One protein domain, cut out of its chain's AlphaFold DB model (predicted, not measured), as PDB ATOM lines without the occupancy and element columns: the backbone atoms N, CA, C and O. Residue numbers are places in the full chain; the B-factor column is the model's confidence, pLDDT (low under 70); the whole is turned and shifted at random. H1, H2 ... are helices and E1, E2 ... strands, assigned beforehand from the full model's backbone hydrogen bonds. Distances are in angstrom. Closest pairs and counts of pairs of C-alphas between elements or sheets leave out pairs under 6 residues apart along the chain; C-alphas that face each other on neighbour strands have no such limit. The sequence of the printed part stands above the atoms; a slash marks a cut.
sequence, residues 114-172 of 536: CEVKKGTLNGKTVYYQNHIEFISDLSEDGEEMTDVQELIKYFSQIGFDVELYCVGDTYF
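AT A GLANCE: This is residues 114 to 172 of the 536 residues of an uncharacterized protein of Clostridiales bacterium AM23-16LB (UniProt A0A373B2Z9). Two strand hairpins, E1 with E2 and E3 with E4, stand side by side and make one small, strongly twisted sheet, with the helix H2 packed loosely near one edge of it, mostly by E3. The short helix H1 follows straight on from the end of E2, and from there a loop leads across to H2. The printed part has 59 residues with two named helices and four named strands, in the order E1, E2, H1, H2, E3, E4, and its class is mixed, helices and strands. The sheet is mixed, in the order E2, E1, E4, E3, with E1 and E4 parallel and the other neighbours antiparallel. The whole is compact, with a radius of gyration of the C-alphas of 10.3 A and a rounded outline spanning 28 by 25 by 20 A.

HOW THE PARTS SIT: The sheet runs, strand beside strand, from E2, residues 131 to 134, through E1, residues 125 to 128, and E4, residues 170 to 172, to E3, residues 162 to 167. From edge to edge the strands' lines turn by 86 degrees. The inner strands E1 and E4 are parallel at 29 degrees, with N 127 and O 171 within hydrogen-bond range at 2.8 A. E1 and E2 form an antiparallel hairpin at 147 degrees, with N 126 and O 133 at 2.8 A. E3 and E4 form another hairpin, also at 147 degrees, with N 172 and O 165 at 2.7 A. The edge strands E2 and E3 are apart. H2, residues 148 to 157, is on the sheet but only grazes it with residues 148 to 156; its closest C-alphas to E3 are those of Ile 152 and Val 162, 6.5 A apart. H1, residues 135 to 138, also only grazes the sheet; the C-alphas of Thr 125 and Ile 135, the closest of E1 and H1, are 5.3 A apart. H1 and H2 are close but not clearly touching, the closest C-alphas being those of Leu 138 and Tyr 154, 7.9 A apart. E2, H1, H2 and E3 make a split strand-helix-strand unit, two strands of one sheet that are not neighbours, with the helices between them along the chain and E1 and E4 between them in the sheet, and its crossover is right-handed. In H2 every O i to N i+4 pair is within hydrogen-bond range, while H1 is too short for such a pair.

IN THESE COORDINATES: E3 is the longest strand, 15.7 A from C-alpha 162 at (100.838, 97.532, 47.558) to C-alpha 167. E4 spans 6.6 A and ends at C-alpha 172, (98.296, 95.320, 38.985). E1 begins at C-alpha 125, (100.714, 100.527, 32.029), and spans 9.6 A; E2 spans 10.1 A. H2 is 14.4 A long and H1 5.3 A.

THE WHOLE: The C-alphas farthest apart, those of Cys 114 and Asp 141, are 28.6 A from each other. The printed part has no cut. The link from H1 to H2, nine residues, is short, and the other links are tight. The mean pLDDT of the printed part is 80.2, and residues 122 to 123, 130, 139 to 144 and 159 are under 70.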
ATOM      1  N   CYS A 114     103.150  86.127  38.987       85.56
ATOM      2  CA  CYS A 114     103.243  87.456  38.392       85.56
ATOM      3  C   CYS A 114     103.830  88.504  39.353       85.56
ATOM      4  O   CYS A 114     104.007  89.646  38.950       85.56
ATOM      5  N   GLU A 115     104.115  88.152  40.614       87.88
ATOM      6  CA  GLU A 115     104.614  89.084  41.635       87.88
ATOM      7  C   GLU A 115     105.992  89.655  41.245       87.88
ATOM      8  O   GLU A 115     106.939  88.912  40.962       87.88
ATOM      9  N   VAL A 116     106.134  90.982  41.282       86.50
ATOM     10  CA  VAL A 116     107.377  91.696  40.966       86.50
ATOM     11  C   VAL A 116     107.833  92.503  42.175       86.50
ATOM     12  O   VAL A 116     107.224  93.495  42.558       86.50
ATOM     13  N   LYS A 117     108.958  92.094  42.773       80.81
ATOM     14  CA  LYS A 117     109.509  92.754  43.974       80.81
ATOM     15  C   LYS A 117     110.543  93.826  43.678       80.81
ATOM     16  O   LYS A 117     110.747  94.709  44.495       80.81
ATOM     17  N   LYS A 118     111.286  93.697  42.581       84.44
ATOM     18  CA  LYS A 118     112.400  94.586  42.224       84.44
ATOM     19  C   LYS A 118     112.775  94.404  40.762       84.44
ATOM     20  O   LYS A 118     112.613  93.305  40.230       84.44
ATOM     21  N   GLY A 119     113.377  95.431  40.180       85.00
ATOM     22  CA  GLY A 119     113.893  95.407  38.817       85.00
ATOM     23  C   GLY A 119     113.398  96.596  38.011       85.00
ATOM     24  O   GLY A 119     112.606  97.403  38.488       85.00
ATOM     25  N   THR A 120     113.869  96.670  36.773       83.06
ATOM     26  CA  THR A 120     113.445  97.691  35.818       83.06
ATOM     27  C   THR A 120     111.983  97.483  35.433       83.06
ATOM     28  O   THR A 120     111.551  96.345  35.218       83.06
ATOM     29  N   LEU A 121     111.229  98.577  35.344       81.12
ATOM     30  CA  LEU A 121     109.869  98.563  34.826       81.12
ATOM     31  C   LEU A 121     109.910  98.160  33.349       81.12
ATOM     32  O   LEU A 121     110.448  98.873  32.509       81.12
ATOM     33  N   ASN A 122     109.381  96.974  33.048       66.69
ATOM     34  CA  ASN A 122     109.314  96.459  31.677       66.69
ATOM     35  C   ASN A 122     107.931  96.658  31.033       66.69
ATOM     36  O   ASN A 122     107.840  96.721  29.811       66.69
ATOM     37  N   GLY A 123     106.876  96.741  31.850       61.72
ATOM     38  CA  GLY A 123     105.521  97.094  31.422       61.72
ATOM     39  C   GLY A 123     105.349  98.602  31.231       61.72
ATOM     40  O   GLY A 123     106.159  99.388  31.719       61.72
ATOM     41  N   LYS A 124     104.296  98.994  30.514       72.25
ATOM     42  CA  LYS A 124     104.014 100.395  30.147       72.25
ATOM     43  C   LYS A 124     102.852 100.998  30.923       72.25
ATOM     44  O   LYS A 124     102.702 102.218  30.939       72.25
ATOM     45  N   THR A 125     102.027 100.149  31.520       87.12
ATOM     46  CA  THR A 125     100.714 100.527  32.029       87.12
ATOM     47  C   THR A 125     100.469  99.984  33.426       87.12
ATOM     48  O   THR A 125     101.078  98.999  33.845       87.12
ATOM     49  N   VAL A 126      99.556 100.621  34.148       87.75
ATOM     50  CA  VAL A 126      99.051 100.162  35.441       87.75
ATOM     51  C   VAL A 126      97.539 100.060  35.349       87.75
ATOM     52  O   VAL A 126      96.890 100.994  34.889       87.75
ATOM     53  N   TYR A 127      96.985  98.926  35.765       85.44
ATOM     54  CA  TYR A 127      95.549  98.754  35.921       85.44
ATOM     55  C   TYR A 127      95.173  98.997  37.373       85.44
ATOM     56  O   TYR A 127      95.391  98.142  38.235       85.44
ATOM     57  N   TYR A 128      94.615 100.169  37.642       78.12
ATOM     58  CA  TYR A 128      94.073 100.529  38.942       78.12
ATOM     59  C   TYR A 128      92.769 101.305  38.735       78.12
ATOM     60  O   TYR A 128      92.575 101.930  37.699       78.12
ATOM     61  N   GLN A 129      91.822 101.198  39.669       70.19
ATOM     62  CA  GLN A 129      90.552 101.941  39.635       70.19
ATOM     63  C   GLN A 129      89.733 101.705  38.359       70.19
ATOM     64  O   GLN A 129      89.128 102.618  37.797       70.19
ATOM     65  N   ASN A 130      89.728 100.457  37.890       68.31
ATOM     66  CA  ASN A 130      89.055 100.005  36.670       68.31
ATOM     67  C   ASN A 130      89.493 100.671  35.360       68.31
ATOM     68  O   ASN A 130      88.794 100.530  34.354       68.31
ATOM     69  N   HIS A 131      90.645 101.335  35.326       72.44
ATOM     70  CA  HIS A 131      91.192 101.902  34.102       72.44
ATOM     71  C   HIS A 131      92.678 101.575  33.949       72.44
ATOM     72  O   HIS A 131      93.345 101.114  34.875       72.44
ATOM     73  N   ILE A 132      93.168 101.737  32.722       80.81
ATOM     74  CA  ILE A 132      94.589 101.649  32.403       80.81
ATOM     75  C   ILE A 132      95.151 103.063  32.406       80.81
ATOM     76  O   ILE A 132      94.684 103.891  31.627       80.81
ATOM     77  N   GLU A 133      96.202 103.282  33.184       83.44
ATOM     78  CA  GLU A 133      97.055 104.465  33.075       83.44
ATOM     79  C   GLU A 133      98.423 104.100  32.523       83.44
ATOM     80  O   GLU A 133      98.943 103.006  32.770       83.44
ATOM     81  N   PHE A 134      99.036 105.034  31.801       85.00
ATOM     82  CA  PHE A 134     100.440 104.907  31.436       85.00
ATOM     83  C   PHE A 134     101.313 105.273  32.631       85.00
ATOM     84  O   PHE A 134     101.105 106.289  33.283       85.00
ATOM     85  N   ILE A 135     102.350 104.478  32.888       85.19
ATOM     86  CA  ILE A 135     103.292 104.749  33.986       85.19
ATOM     87  C   ILE A 135     103.944 106.134  33.832       85.19
ATOM     88  O   ILE A 135     104.224 106.796  34.829       85.19
ATOM     89  N   SER A 136     104.146 106.596  32.593       78.88
ATOM     90  CA  SER A 136     104.647 107.944  32.299       78.88
ATOM     91  C   SER A 136     103.786 109.048  32.910       78.88
ATOM     92  O   SER A 136     104.318 110.068  33.349       78.88
ATOM     93  N   ASP A 137     102.476 108.823  32.968       79.56
ATOM     94  CA  ASP A 137     101.486 109.825  33.349       79.56
ATOM     95  C   ASP A 137     101.319 109.898  34.879       79.56
ATOM     96  O   ASP A 137     100.804 110.885  35.399       79.56
ATOM     97  N   LEU A 138     101.846 108.906  35.612       76.81
ATOM     98  CA  LEU A 138     101.871 108.862  37.081       76.81
ATOM     99  C   LEU A 138     103.024 109.674  37.697       76.81
ATOM    100  O   LEU A 138     103.068 109.869  38.912       76.81
ATOM    101  N   SER A 139     103.994 110.119  36.894       69.62
ATOM    102  CA  SER A 139     105.157 110.856  37.398       69.62
ATOM    103  C   SER A 139     104.816 112.319  37.715       69.62
ATOM    104  O   SER A 139     104.463 113.093  36.827       69.62
ATOM    105  N   GLU A 140     104.958 112.729  38.982       59.28
ATOM    106  CA  GLU A 140     104.662 114.108  39.427       59.28
ATOM    107  C   GLU A 140     105.535 115.168  38.721       59.28
ATOM    108  O   GLU A 140     105.088 116.293  38.499       59.28
ATOM    109  N   ASP A 141     106.754 114.790  38.317       61.28
ATOM    110  CA  ASP A 141     107.752 115.677  37.703       61.28
ATOM    111  C   ASP A 141     107.910 115.473  36.178       61.28
ATOM    112  O   ASP A 141     108.735 116.134  35.541       61.28
ATOM    113  N   GLY A 142     107.140 114.560  35.570       54.81
ATOM    114  CA  GLY A 142     107.280 114.177  34.157       54.81
ATOM    115  C   GLY A 142     108.519 113.322  33.840       54.81
ATOM    116  O   GLY A 142     108.806 113.076  32.666       54.81
ATOM    117  N   GLU A 143     109.275 112.894  34.859       63.81
ATOM    118  CA  GLU A 143     110.363 111.921  34.719       63.81
ATOM    119  C   GLU A 143     109.802 110.492  34.746       63.81
ATOM    120  O   GLU A 143     109.167 110.072  35.711       63.81
ATOM    121  N   GLU A 144     110.046 109.738  33.673       69.31
ATOM    122  CA  GLU A 144     109.573 108.361  33.518       69.31
ATOM    123  C   GLU A 144     110.105 107.476  34.654       69.31
ATOM    124  O   GLU A 144     111.318 107.358  34.842       69.31
ATOM    125  N   MET A 145     109.199 106.837  35.403       82.44
ATOM    126  CA  MET A 145     109.594 105.846  36.401       82.44
ATOM    127  C   MET A 145     110.268 104.675  35.686       82.44
ATOM    128  O   MET A 145     109.714 104.101  34.746       82.44
ATOM    129  N   THR A 146     111.457 104.290  36.142       80.44
ATOM    130  CA  THR A 146     112.257 103.225  35.514       80.44
ATOM    131  C   THR A 146     112.415 101.995  36.396       80.44
ATOM    132  O   THR A 146     112.762 100.926  35.886       80.44
ATOM    133  N   ASP A 147     112.136 102.101  37.697       87.25
ATOM    134  CA  ASP A 147     112.267 100.996  38.648       87.25
ATOM    135  C   ASP A 147     110.938 100.670  39.338       87.25
ATOM    136  O   ASP A 147     110.160 101.545  39.713       87.25
ATOM    137  N   VAL A 148     110.687  99.377  39.546       87.25
ATOM    138  CA  VAL A 148     109.487  98.866  40.228       87.25
ATOM    139  C   VAL A 148     109.307  99.507  41.611       87.25
ATOM    140  O   VAL A 148     108.180  99.732  42.046       87.25
ATOM    141  N   GLN A 149     110.400  99.832  42.305       88.62
ATOM    142  CA  GLN A 149     110.359 100.493  43.610       88.62
ATOM    143  C   GLN A 149     109.844 101.932  43.539       88.62
ATOM    144  O   GLN A 149     109.250 102.399  44.508       88.62
ATOM    145  N   GLU A 150     110.039 102.632  42.421       88.19
ATOM    146  CA  GLU A 150     109.489 103.977  42.217       88.19
ATOM    147  C   GLU A 150     107.965 103.911  42.113       88.19
ATOM    148  O   GLU A 150     107.277 104.683  42.775       88.19
ATOM    149  N   LEU A 151     107.440 102.907  41.403       87.44
ATOM    150  CA  LEU A 151     105.999 102.684  41.294       87.44
ATOM    151  C   LEU A 151     105.369 102.243  42.629       87.44
ATOM    152  O   LEU A 151     104.312 102.741  43.005       87.44
ATOM    153  N   ILE A 152     106.027 101.366  43.400       87.56
ATOM    154  CA  ILE A 152     105.576 101.020  44.767       87.56
ATOM    155  C   ILE A 152     105.552 102.268  45.655       87.56
ATOM    156  O   ILE A 152     104.609 102.483  46.420       87.56
ATOM    157  N   LYS A 153     106.593 103.101  45.561       85.81
ATOM    158  CA  LYS A 153     106.697 104.336  46.337       85.81
ATOM    159  C   LYS A 153     105.592 105.323  45.965       85.81
ATOM    160  O   LYS A 153     105.034 105.919  46.881       85.81
ATOM    161  N   TYR A 154     105.254 105.445  44.683       85.88
ATOM    162  CA  TYR A 154     104.124 106.251  44.218       85.88
ATOM    163  C   TYR A 154     102.820 105.835  44.911       85.88
ATOM    164  O   TYR A 154     102.192 106.666  45.565       85.88
ATOM    165  N   PHE A 155     102.467 104.543  44.881       81.81
ATOM    166  CA  PHE A 155     101.267 104.047  45.568       81.81
ATOM    167  C   PHE A 155     101.298 104.348  47.071       81.81
ATOM    168  O   PHE A 155     100.304 104.810  47.628       81.81
ATOM    169  N   SER A 156     102.457 104.197  47.717       80.00
ATOM    170  CA  SER A 156     102.614 104.537  49.136       80.00
ATOM    171  C   SER A 156     102.426 106.041  49.404       80.00
ATOM    172  O   SER A 156     101.829 106.410  50.416       80.00
ATOM    173  N   GLN A 157     102.858 106.922  48.491       76.56
ATOM    174  CA  GLN A 157     102.659 108.378  48.591       76.56
ATOM    175  C   GLN A 157     101.182 108.770  48.498       76.56
ATOM    176  O   GLN A 157     100.738 109.618  49.272       76.56
ATOM    177  N   ILE A 158     100.412 108.117  47.623       70.88
ATOM    178  CA  ILE A 158      98.955 108.308  47.543       70.88
ATOM    179  C   ILE A 158      98.189 107.512  48.618       70.88
ATOM    180  O   ILE A 158      96.972 107.619  48.735       70.88
ATOM    181  N   GLY A 159      98.903 106.794  49.494       68.81
ATOM    182  CA  GLY A 159      98.358 106.208  50.718       68.81
ATOM    183  C   GLY A 159      98.049 104.718  50.666       68.81
ATOM    184  O   GLY A 159      97.376 104.230  51.570       68.81
ATOM    185  N   PHE A 160      98.542 104.002  49.659       74.69
ATOM    186  CA  PHE A 160      98.332 102.571  49.493       74.69
ATOM    187  C   PHE A 160      99.654 101.811  49.557       74.69
ATOM    188  O   PHE A 160     100.530 101.972  48.709       74.69
ATOM    189  N   ASP A 161      99.791 100.923  50.537       76.00
ATOM    190  CA  ASP A 161     100.877  99.948  50.515       76.00
ATOM    191  C   ASP A 161     100.454  98.764  49.655       76.00
ATOM    192  O   ASP A 161      99.457  98.101  49.948       76.00
ATOM    193  N   VAL A 162     101.209  98.508  48.587       81.75
ATOM    194  CA  VAL A 162     100.838  97.532  47.558       81.75
ATOM    195  C   VAL A 162     101.963  96.540  47.277       81.75
ATOM    196  O   VAL A 162     103.150  96.875  47.302       81.75
ATOM    197  N   GLU A 163     101.578  95.310  46.961       86.94
ATOM    198  CA  GLU A 163     102.387  94.368  46.198       86.94
ATOM    199  C   GLU A 163     102.089  94.572  44.708       86.94
ATOM    200  O   GLU A 163     100.931  94.666  44.305       86.94
ATOM    201  N   LEU A 164     103.129  94.633  43.872       89.44
ATOM    202  CA  LEU A 164     102.962  94.781  42.427       89.44
ATOM    203  C   LEU A 164     103.024  93.431  41.722       89.44
ATOM    204  O   LEU A 164     103.938  92.632  41.939       89.44
ATOM    205  N   TYR A 165     102.083  93.221  40.808       91.25
ATOM    206  CA  TYR A 165     102.010  92.046  39.950       91.25
ATOM    207  C   TYR A 165     102.029  92.490  38.493       91.25
ATOM    208  O   TYR A 165     101.307  93.406  38.134       91.25
ATOM    209  N   CYS A 166     102.832  91.863  37.641       90.06
ATOM    210  CA  CYS A 166     102.913  92.209  36.223       90.06
ATOM    211  C   CYS A 166     102.346  91.076  35.368       90.06
ATOM    212  O   CYS A 166     102.820  89.937  35.443       90.06
ATOM    213  N   VAL A 167     101.332  91.386  34.561       88.62
ATOM    214  CA  VAL A 167     100.751  90.470  33.574       88.62
ATOM    215  C   VAL A 167     100.846  91.138  32.210       88.62
ATOM    216  O   VAL A 167     100.275  92.205  32.006       88.62
ATOM    217  N   GLY A 168     101.586  90.518  31.289       86.31
ATOM    218  CA  GLY A 168     101.887  91.139  30.000       86.31
ATOM    219  C   GLY A 168     102.687  92.428  30.188       86.31
ATOM    220  O   GLY A 168     103.776  92.391  30.765       86.31
ATOM    221  N   ASP A 169     102.124  93.543  29.725       86.50
ATOM    222  CA  ASP A 169     102.717  94.882  29.844       86.50
ATOM    223  C   ASP A 169     102.058  95.737  30.947       86.50
ATOM    224  O   ASP A 169     102.425  96.907  31.107       86.50
ATOM    225  N   THR A 170     101.122  95.170  31.719       88.88
ATOM    226  CA  THR A 170     100.338  95.895  32.730       88.88
ATOM    227  C   THR A 170     100.669  95.454  34.153       88.88
ATOM    228  O   THR A 170     100.683  94.262  34.479       88.88
ATOM    229  N   TYR A 171     100.892  96.434  35.028       90.62
ATOM    230  CA  TYR A 171     101.027  96.228  36.466       90.62
ATOM    231  C   TYR A 171      99.676  96.315  37.176       90.62
ATOM    232  O   TYR A 171      98.868  97.194  36.907       90.62
ATOM    233  N   PHE A 172      99.467  95.421  38.129       88.81
ATOM    234  CA  PHE A 172      98.296  95.320  38.985       88.81
ATOM    235  C   PHE A 172      98.763  95.527  40.434       88.81
ATOM    236  O   PHE A 172      99.434  94.645  40.984       88.81
TER     237      PHE A 172